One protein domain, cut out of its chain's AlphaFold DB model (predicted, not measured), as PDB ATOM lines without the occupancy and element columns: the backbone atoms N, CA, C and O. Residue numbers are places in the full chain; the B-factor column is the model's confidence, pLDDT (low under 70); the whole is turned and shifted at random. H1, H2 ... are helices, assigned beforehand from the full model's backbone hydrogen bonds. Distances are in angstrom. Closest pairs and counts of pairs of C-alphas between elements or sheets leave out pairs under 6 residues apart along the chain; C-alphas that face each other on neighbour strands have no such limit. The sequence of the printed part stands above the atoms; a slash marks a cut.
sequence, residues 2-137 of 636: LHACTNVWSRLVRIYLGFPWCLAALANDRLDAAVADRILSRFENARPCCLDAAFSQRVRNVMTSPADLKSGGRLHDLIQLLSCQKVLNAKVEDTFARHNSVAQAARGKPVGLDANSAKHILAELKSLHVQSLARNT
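What this domain is: This is residues 2 to 137 of the 636 residues of the protein "Hypothetical protein" of Symbiodinium natans (UniProt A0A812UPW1). Short helices H2 to H6 make a head at one end, and the long helix H8 reaches away from it as an arm, with H1 touching part of H8 and H7 set off to one side of the arm. The printed part has 136 residues with eight named helices, H1 to H8 in order along the chain, and no named strand; the class is all helix. It is only just compact, close to loose, with a radius of gyration of the C-alphas of 16.9 A. The outline is only just elongated, 55 by 36 by 26 A.

Where its parts are: Find C-alpha 2 at (129.092, 135.484, 123.940); from there H1 runs through residues 2 to 12, 15.3 A. Next come H2, residues 21 to 27, 10.9 A, and H3, residues 33 to 44, 16.3 A. H4, residues 56 to 62, is 10.0 A long, H5, residues 66 to 69, 6.0 A, and H6, residues 76 to 84, 12.1 A. H7, residues 95 to 105, covers 15.1 A. Look for C-alpha 113 at (140.221, 112.438, 110.978), where H8 begins; it runs through residues 113 to 137, 36.7 A, to C-alpha 137 at (135.667, 131.990, 141.692).

How they stand to each other: Start with H1: it touches H8, which meets it with residues 121 to 128 alone, at a steep tilt of 43 degrees, opposite ways; the closest C-alphas, of Leu 12 and Ile 121, are 6.1 A apart. H2 and H3 form a helical hairpin at a steep tilt of 42 degrees, with the C-alphas of Leu 26 and Ala 36 closest at 6.1 A. H2 also touches H6 at a steep tilt of 66 degrees, opposite ways, with the C-alphas of Ala 24 and Ser 83 closest at 4.8 A. H3 touches H5, with the C-alphas of Leu 40 and Pro 66 closest at 6.0 A. H5 and H6 only just touch, only at the corner, with 3 pairs of C-alphas within 8 A and those of Leu 69 and His 76 closest at 4.5 A. H4 is close to H3 but not clearly touching, about perpendicular at 87 degrees, with the C-alphas of Glu 44 and Arg 60 closest at 7.1 A. H7 and H8 are close but not clearly touching at a shallow tilt of 24 degrees, opposite ways, with the C-alphas of Ser 101 and Leu 113 closest at 7.9 A. H6 and H8 are apart. In H1, H3, H4, H6 and H7 every O i to N i+4 pair is within hydrogen-bond range; in H8 it is 20 of 21, in H2 0 of 3 beside 3 of 4 O i to N i+3 pairs, and H5 is too short for an O i to N i+4 pair.

The domain as a whole: The two C-alphas farthest apart, of Thr 64 and Thr 137, are 55.2 A apart. The printed part has no cut, and the link from H3 to H4, 11 residues, is long. Mean pLDDT of the printed part is 77.2; residues 85 to 134 and 136 to 137 are under 70.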
ATOM      1  N   LEU A   2     128.477 135.170 125.245       73.00
ATOM      2  CA  LEU A   2     129.092 135.484 123.940       73.00
ATOM      3  C   LEU A   2     130.635 135.567 123.924       73.00
ATOM      4  O   LEU A   2     131.268 134.837 123.171       73.00
ATOM      5  N   HIS A   3     131.248 136.366 124.807       72.25
ATOM      6  CA  HIS A   3     132.710 136.529 124.880       72.25
ATOM      7  C   HIS A   3     133.483 135.202 125.047       72.25
ATOM      8  O   HIS A   3     134.579 135.055 124.508       72.25
ATOM      9  N   ALA A   4     132.922 134.203 125.739       71.31
ATOM     10  CA  ALA A   4     133.536 132.877 125.829       71.31
ATOM     11  C   ALA A   4     133.484 132.147 124.476       71.31
ATOM     12  O   ALA A   4     134.501 131.621 124.029       71.31
ATOM     13  N   CYS A   5     132.339 132.181 123.789       75.50
ATOM     14  CA  CYS A   5     132.163 131.588 122.462       75.50
ATOM     15  C   CYS A   5     133.098 132.227 121.422       75.50
ATOM     16  O   CYS A   5     133.762 131.507 120.678       75.50
ATOM     17  N   THR A   6     133.235 133.556 121.421       79.50
ATOM     18  CA  THR A   6     134.140 134.278 120.510       79.50
ATOM     19  C   THR A   6     135.612 133.947 120.778       79.50
ATOM     20  O   THR A   6     136.374 133.752 119.830       79.50
ATOM     21  N   ASN A   7     136.026 133.806 122.046       74.94
ATOM     22  CA  ASN A   7     137.381 133.362 122.405       74.94
ATOM     23  C   ASN A   7     137.660 131.913 121.977       74.94
ATOM     24  O   ASN A   7     138.720 131.629 121.419       74.94
ATOM     25  N   VAL A   8     136.709 131.001 122.214       74.81
ATOM     26  CA  VAL A   8     136.769 129.601 121.759       74.81
ATOM     27  C   VAL A   8     136.936 129.561 120.239       74.81
ATOM     28  O   VAL A   8     137.909 128.996 119.747       74.81
ATOM     29  N   TRP A   9     136.039 130.211 119.494       83.38
ATOM     30  CA  TRP A   9     136.059 130.229 118.030       83.38
ATOM     31  C   TRP A   9     137.359 130.831 117.481       83.38
ATOM     32  O   TRP A   9     137.995 130.241 116.606       83.38
ATOM     33  N   SER A  10     137.825 131.944 118.053       80.62
ATOM     34  CA  SER A  10     139.056 132.622 117.622       80.62
ATOM     35  C   SER A  10     140.324 131.793 117.850       80.62
ATOM     36  O   SER A  10     141.288 131.949 117.098       80.62
ATOM     37  N   ARG A  11     140.331 130.907 118.859       76.44
ATOM     38  CA  ARG A  11     141.465 130.024 119.190       76.44
ATOM     39  C   ARG A  11     141.388 128.627 118.560       76.44
ATOM     40  O   ARG A  11     142.434 128.026 118.351       76.44
ATOM     41  N   LEU A  12     140.191 128.105 118.276       77.12
ATOM     42  CA  LEU A  12     139.979 126.705 117.858       77.12
ATOM     43  C   LEU A  12     139.358 126.514 116.479       77.12
ATOM     44  O   LEU A  12     139.411 125.407 115.957       77.12
ATOM     45  N   VAL A  13     138.770 127.554 115.893       81.12
ATOM     46  CA  VAL A  13     138.114 127.468 114.581       81.12
ATOM     47  C   VAL A  13     138.808 128.406 113.602       81.12
ATOM     48  O   VAL A  13     139.321 127.951 112.584       81.12
ATOM     49  N   ARG A  14     138.953 129.691 113.951       85.19
ATOM     50  CA  ARG A  14     139.569 130.721 113.096       85.19
ATOM     51  C   ARG A  14     140.973 130.353 112.601       85.19
ATOM     52  O   ARG A  14     141.304 130.665 111.465       85.19
ATOM     53  N   ILE A  15     141.778 129.678 113.429       83.50
ATOM     54  CA  ILE A  15     143.126 129.223 113.048       83.50
ATOM     55  C   ILE A  15     143.050 128.152 111.947       83.50
ATOM     56  O   ILE A  15     143.747 128.263 110.946       83.50
ATOM     57  N   TYR A  16     142.172 127.157 112.090       84.81
ATOM     58  CA  TYR A  16     142.026 126.056 111.128       84.81
ATOM     59  C   TYR A  16     141.237 126.446 109.861       84.81
ATOM     60  O   TYR A  16     141.366 125.787 108.834       84.81
ATOM     61  N   LEU A  17     140.469 127.544 109.905       87.62
ATOM     62  CA  LEU A  17     139.869 128.201 108.730       87.62
ATOM     63  C   LEU A  17     140.845 129.137 107.980       87.62
ATOM     64  O   LEU A  17     140.459 129.772 106.989       87.62
ATOM     65  N   GLY A  18     142.088 129.249 108.458       91.25
ATOM     66  CA  GLY A  18     143.176 129.995 107.831       91.25
ATOM     67  C   GLY A  18     144.240 129.092 107.203       91.25
ATOM     68  O   GLY A  18     144.205 127.863 107.294       91.25
ATOM     69  N   PHE A  19     145.222 129.725 106.571       95.31
ATOM     70  CA  PHE A  19     146.411 129.049 106.064       95.31
ATOM     71  C   PHE A  19     147.441 128.872 107.203       95.31
ATOM     72  O   PHE A  19     147.534 129.747 108.066       95.31
ATOM     73  N   PRO A  20     148.149 127.727 107.288       94.94
ATOM     74  CA  PRO A  20     148.306 126.705 106.248       94.94
ATOM     75  C   PRO A  20     147.202 125.636 106.233       94.94
ATOM     76  O   PRO A  20     147.097 124.881 105.271       94.94
ATOM     77  N   TRP A  21     146.360 125.560 107.268       93.62
ATOM     78  CA  TRP A  21     145.451 124.429 107.502       93.62
ATOM     79  C   TRP A  21     144.420 124.199 106.393       93.62
ATOM     80  O   TRP A  21     144.118 123.047 106.096       93.62
ATOM     81  N   CYS A  22     143.944 125.249 105.715       94.56
ATOM     82  CA  CYS A  22     143.085 125.073 104.540       94.56
ATOM     83  C   CYS A  22     143.762 124.315 103.383       94.56
ATOM     84  O   CYS A  22     143.060 123.626 102.649       94.56
ATOM     85  N   LEU A  23     145.094 124.377 103.227       95.81
ATOM     86  CA  LEU A  23     145.795 123.583 102.208       95.81
ATOM     87  C   LEU A  23     145.788 122.092 102.544       95.81
ATOM     88  O   LEU A  23     145.698 121.278 101.637       95.81
ATOM     89  N   ALA A  24     145.822 121.712 103.826       94.38
ATOM     90  CA  ALA A  24     145.852 120.303 104.234       94.38
ATOM     91  C   ALA A  24     144.617 119.503 103.764       94.38
ATOM     92  O   ALA A  24     144.688 118.281 103.666       94.38
ATOM     93  N   ALA A  25     143.510 120.177 103.423       93.00
ATOM     94  CA  ALA A  25     142.345 119.557 102.791       93.00
ATOM     95  C   ALA A  25     142.619 119.071 101.352       93.00
ATOM     96  O   ALA A  25     141.999 118.105 100.920       93.00
ATOM     97  N   LEU A  26     143.563 119.688 100.629       95.69
ATOM     98  CA  LEU A  26     143.952 119.299  99.264       95.69
ATOM     99  C   LEU A  26     144.676 117.944  99.215       95.69
ATOM    100  O   LEU A  26     144.724 117.327  98.160       95.69
ATOM    101  N   ALA A  27     145.204 117.460 100.345       94.19
ATOM    102  CA  ALA A  27     145.801 116.126 100.475       94.19
ATOM    103  C   ALA A  27     144.759 114.997 100.655       94.19
ATOM    104  O   ALA A  27     145.114 113.876 101.017       94.19
ATOM    105  N   ASN A  28     143.469 115.292 100.470       92.19
ATOM    106  CA  ASN A  28     142.393 114.309 100.446       92.19
ATOM    107  C   ASN A  28     141.916 114.119  99.001       92.19
ATOM    108  O   ASN A  28     141.141 114.930  98.505       92.19
ATOM    109  N   ASP A  29     142.287 113.006  98.364       90.56
ATOM    110  CA  ASP A  29     141.892 112.676  96.979       90.56
ATOM    111  C   ASP A  29     140.371 112.469  96.784       90.56
ATOM    112  O   ASP A  29     139.906 112.203  95.679       90.56
ATOM    113  N   ARG A  30     139.577 112.564  97.861       91.56
ATOM    114  CA  ARG A  30     138.103 112.562  97.838       91.56
ATOM    115  C   ARG A  30     137.490 113.959  97.969       91.56
ATOM    116  O   ARG A  30     136.275 114.066  98.120       91.56
ATOM    117  N   LEU A  31     138.304 115.013  98.008       94.06
ATOM    118  CA  LEU A  31     137.814 116.384  97.988       94.06
ATOM    119  C   LEU A  31     137.251 116.692  96.595       94.06
ATOM    120  O   LEU A  31     137.904 116.426  95.590       94.06
ATOM    121  N   ASP A  32     136.050 117.266  96.541       96.69
ATOM    122  CA  ASP A  32     135.466 117.725  95.281       96.69
ATOM    123  C   ASP A  32     136.378 118.753  94.584       96.69
ATOM    124  O   ASP A  32     136.938 119.648  95.227       96.69
ATOM    125  N   ALA A  33     136.498 118.643  93.259       95.69
ATOM    126  CA  ALA A  33     137.382 119.477  92.455       95.69
ATOM    127  C   ALA A  33     137.028 120.968  92.573       95.69
ATOM    128  O   ALA A  33     137.924 121.793  92.754       95.69
ATOM    129  N   ALA A  34     135.737 121.322  92.584       96.94
ATOM    130  CA  ALA A  34     135.310 122.714  92.728       96.94
ATOM    131  C   ALA A  34     135.539 123.270  94.150       96.94
ATOM    132  O   ALA A  34     135.663 124.486  94.330       96.94
ATOM    133  N   VAL A  35     135.648 122.409  95.171       95.88
ATOM    134  CA  VAL A  35     136.099 122.800  96.520       95.88
ATOM    135  C   VAL A  35     137.623 122.958  96.570       95.88
ATOM    136  O   VAL A  35     138.107 123.932  97.152       95.88
ATOM    137  N   ALA A  36     138.380 122.064  95.927       96.38
ATOM    138  CA  ALA A  36     139.833 122.172  95.809       96.38
ATOM    139  C   ALA A  36     140.245 123.468  95.086       96.38
ATOM    140  O   ALA A  36     141.046 124.242  95.612       96.38
ATOM    141  N   ASP A  37     139.625 123.769  93.942       97.06
ATOM    142  CA  ASP A  37     139.871 124.996  93.176       97.06
ATOM    143  C   ASP A  37     139.490 126.263  93.951       97.06
ATOM    144  O   ASP A  37     140.203 127.267  93.899       97.06
ATOM    145  N   ARG A  38     138.435 126.211  94.773       97.44
ATOM    146  CA  ARG A  38     138.063 127.320  95.666       97.44
ATOM    147  C   ARG A  38     139.092 127.556  96.776       97.44
ATOM    148  O   ARG A  38     139.345 128.706  97.132       97.44
ATOM    149  N   ILE A  39     139.699 126.499  97.321       96.94
ATOM    150  CA  ILE A  39     140.799 126.612  98.296       96.94
ATOM    151  C   ILE A  39     142.048 127.203  97.634       96.94
ATOM    152  O   ILE A  39     142.668 128.098  98.208       96.94
ATOM    153  N   LEU A  40     142.388 126.740  96.428       97.56
ATOM    154  CA  LEU A  40     143.545 127.206  95.663       97.56
ATOM    155  C   LEU A  40     143.417 128.679  95.261       97.56
ATOM    156  O   LEU A  40     144.301 129.473  95.575       97.56
ATOM    157  N   SER A  41     142.279 129.072  94.685       97.75
ATOM    158  CA  SER A  41     141.984 130.470  94.351       97.75
ATOM    159  C   SER A  41     142.028 131.375  95.593       97.75
ATOM    160  O   SER A  41     142.615 132.460  95.554       97.75
ATOM    161  N   ARG A  42     141.507 130.910  96.743       97.81
ATOM    162  CA  ARG A  42     141.595 131.627  98.029       97.81
ATOM    163  C   ARG A  42     143.029 131.734  98.568       97.81
ATOM    164  O   ARG A  42     143.314 132.681  99.298       97.81
ATOM    165  N   PHE A  43     143.913 130.784  98.258       97.88
ATOM    166  CA  PHE A  43     145.320 130.793  98.675       97.88
ATOM    167  C   PHE A  43     146.166 131.739  97.821       97.88
ATOM    168  O   PHE A  43     146.907 132.567  98.350       97.88
ATOM    169  N   GLU A  44     146.007 131.650  96.503       98.00
ATOM    170  CA  GLU A  44     146.646 132.519  95.518       98.00
ATOM    171  C   GLU A  44     146.324 133.994  95.805       98.00
ATOM    172  O   GLU A  44     147.230 134.787  96.080       98.00
ATOM    173  N   ASN A  45     145.030 134.321  95.896       97.44
ATOM    174  CA  ASN A  45     144.511 135.674  96.121       97.44
ATOM    175  C   ASN A  45     144.542 136.130  97.598       97.44
ATOM    176  O   ASN A  45     144.006 137.187  97.942       97.44
ATOM    177  N   ALA A  46     145.160 135.368  98.507       97.50
ATOM    178  CA  ALA A  46     145.293 135.776  99.903       97.50
ATOM    179  C   ALA A  46     146.189 137.023 100.047       97.50
ATOM    180  O   ALA A  46     147.263 137.124  99.449       97.50
ATOM    181  N   ARG A  47     145.827 137.961 100.929       97.62
ATOM    182  CA  ARG A  47     146.776 139.010 101.345       97.62
ATOM    183  C   ARG A  47     147.917 138.379 102.164       97.62
ATOM    184  O   ARG A  47     147.652 137.410 102.875       97.62
ATOM    185  N   PRO A  48     149.155 138.916 102.140       96.75
ATOM    186  CA  PRO A  48     150.276 138.351 102.900       96.75
ATOM    187  C   PRO A  48     149.977 138.152 104.394       96.75
ATOM    188  O   PRO A  48     150.316 137.117 104.945       96.75
ATOM    189  N   CYS A  49     149.241 139.075 105.023       95.25
ATOM    190  CA  CYS A  49     148.800 138.976 106.421       95.25
ATOM    191  C   CYS A  49     147.748 137.879 106.707       95.25
ATOM    192  O   CYS A  49     147.412 137.640 107.865       95.25
ATOM    193  N   CYS A  50     147.208 137.225 105.675       94.38
ATOM    194  CA  CYS A  50     146.304 136.077 105.778       94.38
ATOM    195  C   CYS A  50     147.019 134.732 105.543       94.38
ATOM    196  O   CYS A  50     146.388 133.680 105.666       94.38
ATOM    197  N   LEU A  51     148.312 134.764 105.202       96.19
ATOM    198  CA  LEU A  51     149.191 133.605 105.097       96.19
ATOM    199  C   LEU A  51     150.110 133.568 106.323       96.19
ATOM    200  O   LEU A  51     150.589 134.606 106.773       96.19
ATOM    201  N   ASP A  52     150.403 132.383 106.856       93.44
ATOM    202  CA  ASP A  52     151.477 132.269 107.842       93.44
ATOM    203  C   ASP A  52     152.853 132.450 107.162       93.44
ATOM    204  O   ASP A  52     153.109 131.909 106.082       93.44
ATOM    205  N   ALA A  53     153.745 133.214 107.793       92.50
ATOM    206  CA  ALA A  53     155.052 133.563 107.226       92.50
ATOM    207  C   ALA A  53     156.084 132.411 107.253       92.50
ATOM    208  O   ALA A  53     157.133 132.487 106.603       92.50
ATOM    209  N   ALA A  54     155.820 131.340 108.010       90.44
ATOM    210  CA  ALA A  54     156.745 130.221 108.174       90.44
ATOM    211  C   ALA A  54     156.573 129.162 107.074       90.44
ATOM    212  O   ALA A  54     157.568 128.641 106.573       90.44
ATOM    213  N   PHE A  55     155.332 128.876 106.678       94.75
ATOM    214  CA  PHE A  55     154.970 127.876 105.676       94.75
ATOM    215  C   PHE A  55     154.215 128.508 104.504       94.75
ATOM    216  O   PHE A  55     154.749 128.566 103.401       94.75
ATOM    217  N   SER A  56     153.003 129.022 104.722       96.38
ATOM    218  CA  SER A  56     152.072 129.414 103.651       96.38
ATOM    219  C   SER A  56     152.637 130.465 102.697       96.38
ATOM    220  O   SER A  56     152.542 130.317 101.481       96.38
ATOM    221  N   GLN A  57     153.266 131.512 103.234       97.50
ATOM    222  CA  GLN A  57     153.887 132.558 102.423       97.50
ATOM    223  C   GLN A  57     155.080 132.014 101.623       97.50
ATOM    224  O   GLN A  57     155.259 132.383 100.467       97.50
ATOM    225  N   ARG A  58     155.859 131.082 102.193       97.44
ATOM    226  CA  ARG A  58     156.988 130.438 101.499       97.44
ATOM    227  C   ARG A  58     156.508 129.503 100.394       97.44
ATOM    228  O   ARG A  58     157.038 129.562  99.293       97.44
ATOM    229  N   VAL A  59     155.474 128.704 100.663       97.31
ATOM    230  CA  VAL A  59     154.821 127.846  99.664       97.31
ATOM    231  C   VAL A  59     154.310 128.686  98.500       97.31
ATOM    232  O   VAL A  59     154.607 128.349  97.361       97.31
ATOM    233  N   ARG A  60     153.635 129.819  98.752       97.81
ATOM    234  CA  ARG A  60     153.176 130.694  97.663       97.81
ATOM    235  C   ARG A  60     154.331 131.329  96.885       97.81
ATOM    236  O   ARG A  60     154.249 131.401  95.669       97.81
ATOM    237  N   ASN A  61     155.412 131.735  97.552       97.50
ATOM    238  CA  ASN A  61     156.590 132.298  96.881       97.50
ATOM    239  C   ASN A  61     157.357 131.267  96.020       97.50
ATOM    240  O   ASN A  61     158.137 131.664  95.161       97.50
ATOM    241  N   VAL A  62     157.164 129.962  96.255       97.81
ATOM    242  CA  VAL A  62     157.755 128.858  95.469       97.81
ATOM    243  C   VAL A  62     156.747 128.261  94.467       97.81
ATOM    244  O   VAL A  62     157.135 127.554  93.538       97.81
ATOM    245  N   MET A  63     155.454 128.546  94.610       97.75
ATOM    246  CA  MET A  63     154.400 128.118  93.690       97.75
ATOM    247  C   MET A  63     154.507 128.878  92.360       97.75
ATOM    248  O   MET A  63     154.458 130.103  92.336       97.75
ATOM    249  N   THR A  64     154.618 128.151  91.247       98.00
ATOM    250  CA  THR A  64     154.551 128.716  89.883       98.00
ATOM    251  C   THR A  64     153.152 128.644  89.279       98.00
ATOM    252  O   THR A  64     152.831 129.410  88.378       98.00
ATOM    253  N   SER A  65     152.315 127.727  89.764       97.81
ATOM    254  CA  SER A  65     150.915 127.587  89.363       97.81
ATOM    255  C   SER A  65     150.114 126.979  90.516       97.81
ATOM    256  O   SER A  65     150.650 126.106  91.201       97.81
ATOM    257  N   PRO A  66     148.827 127.324  90.711       97.31
ATOM    258  CA  PRO A  66     147.949 126.614  91.645       97.31
ATOM    259  C   PRO A  66     147.890 125.091  91.422       97.31
ATOM    260  O   PRO A  66     147.623 124.337  92.359       97.31
ATOM    261  N   ALA A  67     148.189 124.620  90.205       97.38
ATOM    262  CA  ALA A  67     148.316 123.196  89.896       97.38
ATOM    263  C   ALA A  67     149.452 122.497  90.671       97.38
ATOM    264  O   ALA A  67     149.343 121.300  90.929       97.38
ATOM    265  N   ASP A  68     150.486 123.224  91.119       98.12
ATOM    266  CA  ASP A  68     151.602 122.678  91.908       98.12
ATOM    267  C   ASP A  68     151.141 122.006  93.215       98.12
ATOM    268  O   ASP A  68     151.860 121.170  93.754       98.12
ATOM    269  N   LEU A  69     149.962 122.372  93.733       97.38
ATOM    270  CA  LEU A  69     149.419 121.911  95.015       97.38
ATOM    271  C   LEU A  69     148.341 120.813  94.877       97.38
ATOM    272  O   LEU A  69     147.991 120.173  95.874       97.38
ATOM    273  N   LYS A  70     147.807 120.579  93.667       96.38
ATOM    274  CA  LYS A  70     146.846 119.492  93.374       96.38
ATOM    275  C   LYS A  70     147.540 118.124  93.402       96.38
ATOM    276  O   LYS A  70     148.754 118.071  93.249       96.38
ATOM    277  N   SER A  71     146.799 117.023  93.560       94.69
ATOM    278  CA  SER A  71     147.369 115.663  93.523       94.69
ATOM    279  C   SER A  71     148.208 115.447  92.251       94.69
ATOM    280  O   SER A  71     147.721 115.651  91.141       94.69
ATOM    281  N   GLY A  72     149.483 115.078  92.422       94.88
ATOM    282  CA  GLY A  72     150.481 114.969  91.342       94.88
ATOM    283  C   GLY A  72     151.288 116.245  91.040       94.88
ATOM    284  O   GLY A  72     152.243 116.188  90.268       94.88
ATOM    285  N   GLY A  73     150.950 117.385  91.646       97.06
ATOM    286  CA  GLY A  73     151.702 118.637  91.546       97.06
ATOM    287  C   GLY A  73     152.991 118.637  92.381       97.06
ATOM    288  O   GLY A  73     153.088 117.976  93.414       97.06
ATOM    289  N   ARG A  74     153.993 119.421  91.960       97.56
ATOM    290  CA  ARG A  74     155.364 119.407  92.525       97.56
ATOM    291  C   ARG A  74     155.487 119.819  94.002       97.56
ATOM    292  O   ARG A  74     156.520 119.580  94.617       97.56
ATOM    293  N   LEU A  75     154.466 120.472  94.558       97.44
ATOM    294  CA  LEU A  75     154.366 120.875  95.965       97.44
ATOM    295  C   LEU A  75     153.313 120.054  96.728       97.44
ATOM    296  O   LEU A  75     153.139 120.260  97.930       97.44
ATOM    297  N   HIS A  76     152.622 119.112  96.080       96.38
ATOM    298  CA  HIS A  76     151.581 118.306  96.713       96.38
ATOM    299  C   HIS A  76     152.123 117.451  97.863       96.38
ATOM    300  O   HIS A  76     151.534 117.446  98.941       96.38
ATOM    301  N   ASP A  77     153.287 116.822  97.691       94.25
ATOM    302  CA  ASP A  77     153.947 116.033  98.740       94.25
ATOM    303  C   ASP A  77     154.247 116.868  99.995       94.25
ATOM    304  O   ASP A  77     154.194 116.354 101.112       94.25
ATOM    305  N   LEU A  78     154.496 118.176  99.849       94.88
ATOM    306  CA  LEU A  78     154.681 119.097 100.975       94.88
ATOM    307  C   LEU A  78     153.355 119.380 101.708       94.88
ATOM    308  O   LEU A  78     153.348 119.542 102.931       94.88
ATOM    309  N   ILE A  79     152.229 119.396 100.990       94.06
ATOM    310  CA  ILE A  79     150.880 119.534 101.560       94.06
ATOM    311  C   ILE A  79     150.396 118.221 102.191       94.06
ATOM    312  O   ILE A  79     149.795 118.244 103.266       94.06
ATOM    313  N   GLN A  80     150.714 117.075 101.591       91.69
ATOM    314  CA  GLN A  80     150.488 115.760 102.190       91.69
ATOM    315  C   GLN A  80     151.351 115.583 103.450       91.69
ATOM    316  O   GLN A  80     150.861 115.143 104.488       91.69
ATOM    317  N   LEU A  81     152.613 116.019 103.424       86.94
ATOM    318  CA  LEU A  81     153.468 116.043 104.607       86.94
ATOM    319  C   LEU A  81     152.888 116.951 105.704       86.94
ATOM    320  O   LEU A  81     152.871 116.545 106.864       86.94
ATOM    321  N   LEU A  82     152.364 118.135 105.360       84.75
ATOM    322  CA  LEU A  82     151.664 119.019 106.301       84.75
ATOM    323  C   LEU A  82     150.428 118.339 106.923       84.75
ATOM    324  O   LEU A  82     150.234 118.440 108.133       84.75
ATOM    325  N   SER A  83     149.604 117.645 106.129       80.94
ATOM    326  CA  SER A  83     148.390 116.973 106.622       80.94
ATOM    327  C   SER A  83     148.695 115.736 107.480       80.94
ATOM    328  O   SER A  83     147.971 115.444 108.435       80.94
ATOM    329  N   CYS A  84     149.791 115.028 107.187       74.94
ATOM    330  CA  CYS A  84     150.238 113.850 107.930       74.94
ATOM    331  C   CYS A  84     151.108 114.172 109.159       74.94
ATOM    332  O   CYS A  84     151.188 113.352 110.081       74.94
ATOM    333  N   GLN A  85     151.771 115.333 109.210       61.75
ATOM    334  CA  GLN A  85     152.557 115.730 110.375       61.75
ATOM    335  C   GLN A  85     151.658 116.062 111.572       61.75
ATOM    336  O   GLN A  85     150.672 116.792 111.499       61.75
ATOM    337  N   LYS A  86     152.037 115.537 112.742       51.56
ATOM    338  CA  LYS A  86     151.377 115.875 114.007       51.56
ATOM    339  C   LYS A  86     151.564 117.365 114.284       51.56
ATOM    340  O   LYS A  86     152.691 117.845 114.258       51.56
ATOM    341  N   VAL A  87     150.499 118.064 114.674       56.00
ATOM    342  CA  VAL A  87     150.591 119.452 115.156       56.00
ATOM    343  C   VAL A  87     151.421 119.487 116.451       56.00
ATOM    344  O   VAL A  87     150.922 119.177 117.537       56.00
ATOM    345  N   LEU A  88     152.710 119.820 116.326       43.62
ATOM    346  CA  LEU A  88     153.759 119.665 117.345       43.62
ATOM    347  C   LEU A  88     153.680 120.689 118.502       43.62
ATOM    348  O   LEU A  88     154.675 121.308 118.862       43.62
ATOM    349  N   ASN A  89     152.513 120.856 119.136       38.28
ATOM    350  CA  ASN A  89     152.416 121.585 120.415       38.28
ATOM    351  C   ASN A  89     151.284 121.165 121.379       38.28
ATOM    352  O   ASN A  89     151.269 121.615 122.525       38.28
ATOM    353  N   ALA A  90     150.378 120.253 121.004       40.56
ATOM    354  CA  ALA A  90     149.374 119.702 121.930       40.56
ATOM    355  C   ALA A  90     149.987 118.588 122.813       40.56
ATOM    356  O   ALA A  90     149.881 117.401 122.498       40.56
ATOM    357  N   LYS A  91     150.703 118.974 123.878       37.12
ATOM    358  CA  LYS A  91     151.645 118.103 124.606       37.12
ATOM    359  C   LYS A  91     151.022 116.892 125.337       37.12
ATOM    360  O   LYS A  91     150.239 117.022 126.270       37.12
ATOM    361  N   VAL A  92     151.572 115.720 125.002       36.09
ATOM    362  CA  VAL A  92     151.703 114.493 125.818       36.09
ATOM    363  C   VAL A  92     150.453 113.636 126.065       36.09
ATOM    364  O   VAL A  92     150.507 112.456 125.725       36.09
ATOM    365  N   GLU A  93     149.358 114.131 126.641       34.16
ATOM    366  CA  GLU A  93     148.362 113.215 127.246       34.16
ATOM    367  C   GLU A  93     147.582 112.355 126.226       34.16
ATOM    368  O   GLU A  93     147.378 111.162 126.435       34.16
ATOM    369  N   ASP A  94     147.252 112.908 125.056       48.72
ATOM    370  CA  ASP A  94     146.478 112.229 123.997       48.72
ATOM    371  C   ASP A  94     147.370 111.457 122.986       48.72
ATOM    372  O   ASP A  94     146.974 111.122 121.867       48.72
ATOM    373  N   THR A  95     148.636 111.198 123.340       45.50
ATOM    374  CA  THR A  95     149.634 110.656 122.394       45.50
ATOM    375  C   THR A  95     149.332 109.216 121.969       45.50
ATOM    376  O   THR A  95     149.550 108.869 120.808       45.50
ATOM    377  N   PHE A  96     148.819 108.373 122.873       43.94
ATOM    378  CA  PHE A  96     148.594 106.946 122.601       43.94
ATOM    379  C   PHE A  96     147.352 106.685 121.740       43.94
ATOM    380  O   PHE A  96     147.437 105.933 120.768       43.94
ATOM    381  N   ALA A  97     146.223 107.341 122.032       48.78
ATOM    382  CA  ALA A  97     145.004 107.199 121.235       48.78
ATOM    383  C   ALA A  97     145.228 107.696 119.796       48.78
ATOM    384  O   ALA A  97     144.976 106.966 118.833       48.78
ATOM    385  N   ARG A  98     145.819 108.891 119.642       54.31
ATOM    386  CA  ARG A  98     146.160 109.448 118.324       54.31
ATOM    387  C   ARG A  98     147.225 108.639 117.580       54.31
ATOM    388  O   ARG A  98     147.186 108.613 116.355       54.31
ATOM    389  N   HIS A  99     148.147 107.950 118.266       51.19
ATOM    390  CA  HIS A  99     149.116 107.072 117.593       51.19
ATOM    391  C   HIS A  99     148.414 105.963 116.800       51.19
ATOM    392  O   HIS A  99     148.839 105.661 115.688       51.19
ATOM    393  N   ASN A 100     147.327 105.388 117.325       53.28
ATOM    394  CA  ASN A 100     146.573 104.359 116.606       53.28
ATOM    395  C   ASN A 100     145.845 104.934 115.379       53.28
ATOM    396  O   ASN A 100     145.933 104.346 114.306       53.28
ATOM    397  N   SER A 101     145.198 106.103 115.494       55.44
ATOM    398  CA  SER A 101     144.568 106.768 114.339       55.44
ATOM    399  C   SER A 101     145.584 107.154 113.259       55.44
ATOM    400  O   SER A 101     145.382 106.836 112.092       55.44
ATOM    401  N   VAL A 102     146.712 107.772 113.631       51.38
ATOM    402  CA  VAL A 102     147.764 108.161 112.671       51.38
ATOM    403  C   VAL A 102     148.410 106.929 112.026       51.38
ATOM    404  O   VAL A 102     148.664 106.936 110.828       51.38
ATOM    405  N   ALA A 103     148.599 105.833 112.769       54.72
ATOM    406  CA  ALA A 103     149.095 104.571 112.216       54.72
ATOM    407  C   ALA A 103     148.084 103.835 111.312       54.72
ATOM    408  O   ALA A 103     148.484 102.911 110.607       54.72
ATOM    409  N   GLN A 104     146.799 104.216 111.315       57.22
ATOM    410  CA  GLN A 104     145.812 103.760 110.327       57.22
ATOM    411  C   GLN A 104     145.735 104.709 109.122       57.22
ATOM    412  O   GLN A 104     145.739 104.231 107.988       57.22
ATOM    413  N   ALA A 105     145.780 106.028 109.337       53.97
ATOM    414  CA  ALA A 105     145.858 107.020 108.263       53.97
ATOM    415  C   ALA A 105     147.096 106.794 107.373       53.97
ATOM    416  O   ALA A 105     146.960 106.641 106.163       53.97
ATOM    417  N   ALA A 106     148.274 106.596 107.976       50.19
ATOM    418  CA  ALA A 106     149.522 106.235 107.289       50.19
ATOM    419  C   ALA A 106     149.532 104.814 106.670       50.19
ATOM    420  O   ALA A 106     150.557 104.358 106.168       50.19
ATOM    421  N   ARG A 107     148.405 104.089 106.718       66.31
ATOM    422  CA  ARG A 107     148.144 102.832 105.991       66.31
ATOM    423  C   ARG A 107     146.983 102.986 104.995       66.31
ATOM    424  O   ARG A 107     146.293 102.011 104.706       66.31
ATOM    425  N   GLY A 108     146.716 104.210 104.530       51.25
ATOM    426  CA  GLY A 108     145.659 104.511 103.560       51.25
ATOM    427  C   GLY A 108     144.232 104.432 104.116       51.25
ATOM    428  O   GLY A 108     143.288 104.293 103.344       51.25
ATOM    429  N   LYS A 109     144.038 104.490 105.443       59.12
ATOM    430  CA  LYS A 109     142.704 104.459 106.074       59.12
ATOM    431  C   LYS A 109     142.378 105.806 106.738       59.12
ATOM    432  O   LYS A 109     142.631 105.951 107.933       59.12
ATOM    433  N   PRO A 110     141.778 106.780 106.020       52.28
ATOM    434  CA  PRO A 110     141.477 108.126 106.539       52.28
ATOM    435  C   PRO A 110     140.312 108.180 107.554       52.28
ATOM    436  O   PRO A 110     139.794 109.250 107.867       52.28
ATOM    437  N   VAL A 111     139.865 107.033 108.075       55.47
ATOM    438  CA  VAL A 111     138.679 106.933 108.935       55.47
ATOM    439  C   VAL A 111     138.935 107.612 110.285       55.47
ATOM    440  O   VAL A 111     139.778 107.178 111.068       55.47
ATOM    441  N   GLY A 112     138.154 108.655 110.582       56.66
ATOM    442  CA  GLY A 112     138.143 109.317 111.888       56.66
ATOM    443  C   GLY A 112     139.056 110.539 112.031       56.66
ATOM    444  O   GLY A 112     139.294 110.960 113.163       56.66
ATOM    445  N   LEU A 113     139.539 111.135 110.933       55.62
ATOM    446  CA  LEU A 113     140.221 112.438 110.978       55.62
ATOM    447  C   LEU A 113     139.293 113.531 111.548       55.62
ATOM    448  O   LEU A 113     139.653 114.184 112.529       55.62
ATOM    449  N   ASP A 114     138.059 113.632 111.050       52.50
ATOM    450  CA  ASP A 114     137.051 114.601 111.520       52.50
ATOM    451  C   ASP A 114     136.603 114.315 112.961       52.50
ATOM    452  O   ASP A 114     136.447 115.207 113.795       52.50
ATOM    453  N   ALA A 115     136.496 113.029 113.310       54.00
ATOM    454  CA  ALA A 115     136.227 112.603 114.680       54.00
ATOM    455  C   ALA A 115     137.367 112.973 115.647       54.00
ATOM    456  O   ALA A 115     137.148 113.027 116.857       54.00
ATOM    457  N   ASN A 116     138.584 113.224 115.155       54.41
ATOM    458  CA  ASN A 116     139.702 113.695 115.965       54.41
ATOM    459  C   ASN A 116     139.762 115.231 116.031       54.41
ATOM    460  O   ASN A 116     139.996 115.755 117.121       54.41
ATOM    461  N   SER A 117     139.465 115.965 114.952       52.81
ATOM    462  CA  SER A 117     139.339 117.434 115.013       52.81
ATOM    463  C   SER A 117     138.185 117.872 115.933       52.81
ATOM    464  O   SER A 117     138.366 118.761 116.766       52.81
ATOM    465  N   ALA A 118     137.051 117.161 115.919       51.84
ATOM    466  CA  ALA A 118     135.952 117.377 116.863       51.84
ATOM    467  C   ALA A 118     136.376 117.184 118.337       51.84
ATOM    468  O   ALA A 118     136.046 118.006 119.196       51.84
ATOM    469  N   LYS A 119     137.168 116.142 118.646       56.91
ATOM    470  CA  LYS A 119     137.726 115.919 119.999       56.91
ATOM    471  C   LYS A 119     138.666 117.044 120.430       56.91
ATOM    472  O   LYS A 119     138.622 117.445 121.590       56.91
ATOM    473  N   HIS A 120     139.489 117.568 119.516       54.44
ATOM    474  CA  HIS A 120     140.355 118.721 119.786       54.44
ATOM    475  C   HIS A 120     139.543 119.952 120.221       54.44
ATOM    476  O   HIS A 120     139.872 120.571 121.236       54.44
ATOM    477  N   ILE A 121     138.461 120.270 119.499       54.25
ATOM    478  CA  ILE A 121     137.583 121.406 119.816       54.25
ATOM    479  C   ILE A 121     136.911 121.203 121.185       54.25
ATOM    480  O   ILE A 121     136.948 122.101 122.026       54.25
ATOM    481  N   LEU A 122     136.368 120.009 121.452       53.66
ATOM    482  CA  LEU A 122     135.721 119.663 122.729       53.66
ATOM    483  C   LEU A 122     136.680 119.692 123.934       53.66
ATOM    484  O   LEU A 122     136.292 120.132 125.021       53.66
ATOM    485  N   ALA A 123     137.927 119.248 123.766       59.84
ATOM    486  CA  ALA A 123     138.915 119.220 124.842       59.84
ATOM    487  C   ALA A 123     139.306 120.633 125.309       59.84
ATOM    488  O   ALA A 123     139.309 120.907 126.512       59.84
ATOM    489  N   GLU A 124     139.577 121.552 124.377       56.03
ATOM    490  CA  GLU A 124     139.940 122.929 124.736       56.03
ATOM    491  C   GLU A 124     138.710 123.783 125.105       56.03
ATOM    492  O   GLU A 124     138.825 124.649 125.971       56.03
ATOM    493  N   LEU A 125     137.508 123.487 124.585       53.31
ATOM    494  CA  LEU A 125     136.240 124.006 125.131       53.31
ATOM    495  C   LEU A 125     136.126 123.726 126.638       53.31
ATOM    496  O   LEU A 125     135.834 124.624 127.430       53.31
ATOM    497  N   LYS A 126     136.403 122.481 127.045       60.50
ATOM    498  CA  LYS A 126     136.368 122.049 128.447       60.50
ATOM    499  C   LYS A 126     137.470 122.711 129.283       60.50
ATOM    500  O   LYS A 126     137.197 123.147 130.400       60.50
ATOM    501  N   SER A 127     138.681 122.842 128.735       61.41
ATOM    502  CA  SER A 127     139.795 123.600 129.331       61.41
ATOM    503  C   SER A 127     139.406 125.062 129.595       61.41
ATOM    504  O   SER A 127     139.528 125.546 130.720       61.41
ATOM    505  N   LEU A 128     138.847 125.745 128.592       57.03
ATOM    506  CA  LEU A 128     138.389 127.133 128.685       57.03
ATOM    507  C   LEU A 128     137.225 127.312 129.663       57.03
ATOM    508  O   LEU A 128     137.214 128.284 130.416       57.03
ATOM    509  N   HIS A 129     136.279 126.372 129.714       59.62
ATOM    510  CA  HIS A 129     135.200 126.386 130.701       59.62
ATOM    511  C   HIS A 129     135.741 126.269 132.138       59.62
ATOM    512  O   HIS A 129     135.401 127.092 132.987       59.62
ATOM    513  N   VAL A 130     136.656 125.326 132.399       65.19
ATOM    514  CA  VAL A 130     137.316 125.180 133.712       65.19
ATOM    515  C   VAL A 130     138.128 126.430 134.077       65.19
ATOM    516  O   VAL A 130     138.056 126.893 135.213       65.19
ATOM    517  N   GLN A 131     138.846 127.030 133.122       62.72
ATOM    518  CA  GLN A 131     139.559 128.294 133.340       62.72
ATOM    519  C   GLN A 131     138.613 129.466 133.629       62.72
ATOM    520  O   GLN A 131     138.946 130.311 134.453       62.72
ATOM    521  N   SER A 132     137.446 129.524 132.981       66.06
ATOM    522  CA  SER A 132     136.422 130.549 133.220       66.06
ATOM    523  C   SER A 132     135.856 130.440 134.640       66.06
ATOM    524  O   SER A 132     135.904 131.404 135.404       66.06
ATOM    525  N   LEU A 133     135.457 129.233 135.061       64.06
ATOM    526  CA  LEU A 133     135.038 128.962 136.442       64.06
ATOM    527  C   LEU A 133     136.136 129.336 137.457       64.06
ATOM    528  O   LEU A 133     135.850 129.962 138.478       64.06
ATOM    529  N   ALA A 134     137.402 129.032 137.154       67.31
ATOM    530  CA  ALA A 134     138.561 129.366 137.988       67.31
ATOM    531  C   ALA A 134     138.948 130.864 137.999       67.31
ATOM    532  O   ALA A 134     139.808 131.258 138.794       67.31
ATOM    533  N   ARG A 135     138.348 131.699 137.135       70.81
ATOM    534  CA  ARG A 135     138.438 133.171 137.185       70.81
ATOM    535  C   ARG A 135     137.261 133.753 137.960       70.81
ATOM    536  O   ARG A 135     137.480 134.533 138.880       70.81
ATOM    537  N   ASN A 136     136.039 133.308 137.666       62.06
ATOM    538  CA  ASN A 136     134.830 133.777 138.349       62.06
ATOM    539  C   ASN A 136     134.903 133.513 139.867       62.06
ATOM    540  O   ASN A 136     134.610 134.399 140.661       62.06
ATOM    541  N   THR A 137     135.420 132.347 140.275       59.19
ATOM    542  CA  THR A 137     135.667 131.990 141.692       59.19
ATOM    543  C   THR A 137     136.830 132.742 142.362       59.19
ATOM    544  O   THR A 137     137.087 132.535 143.548       59.19
TER     545      THR A 137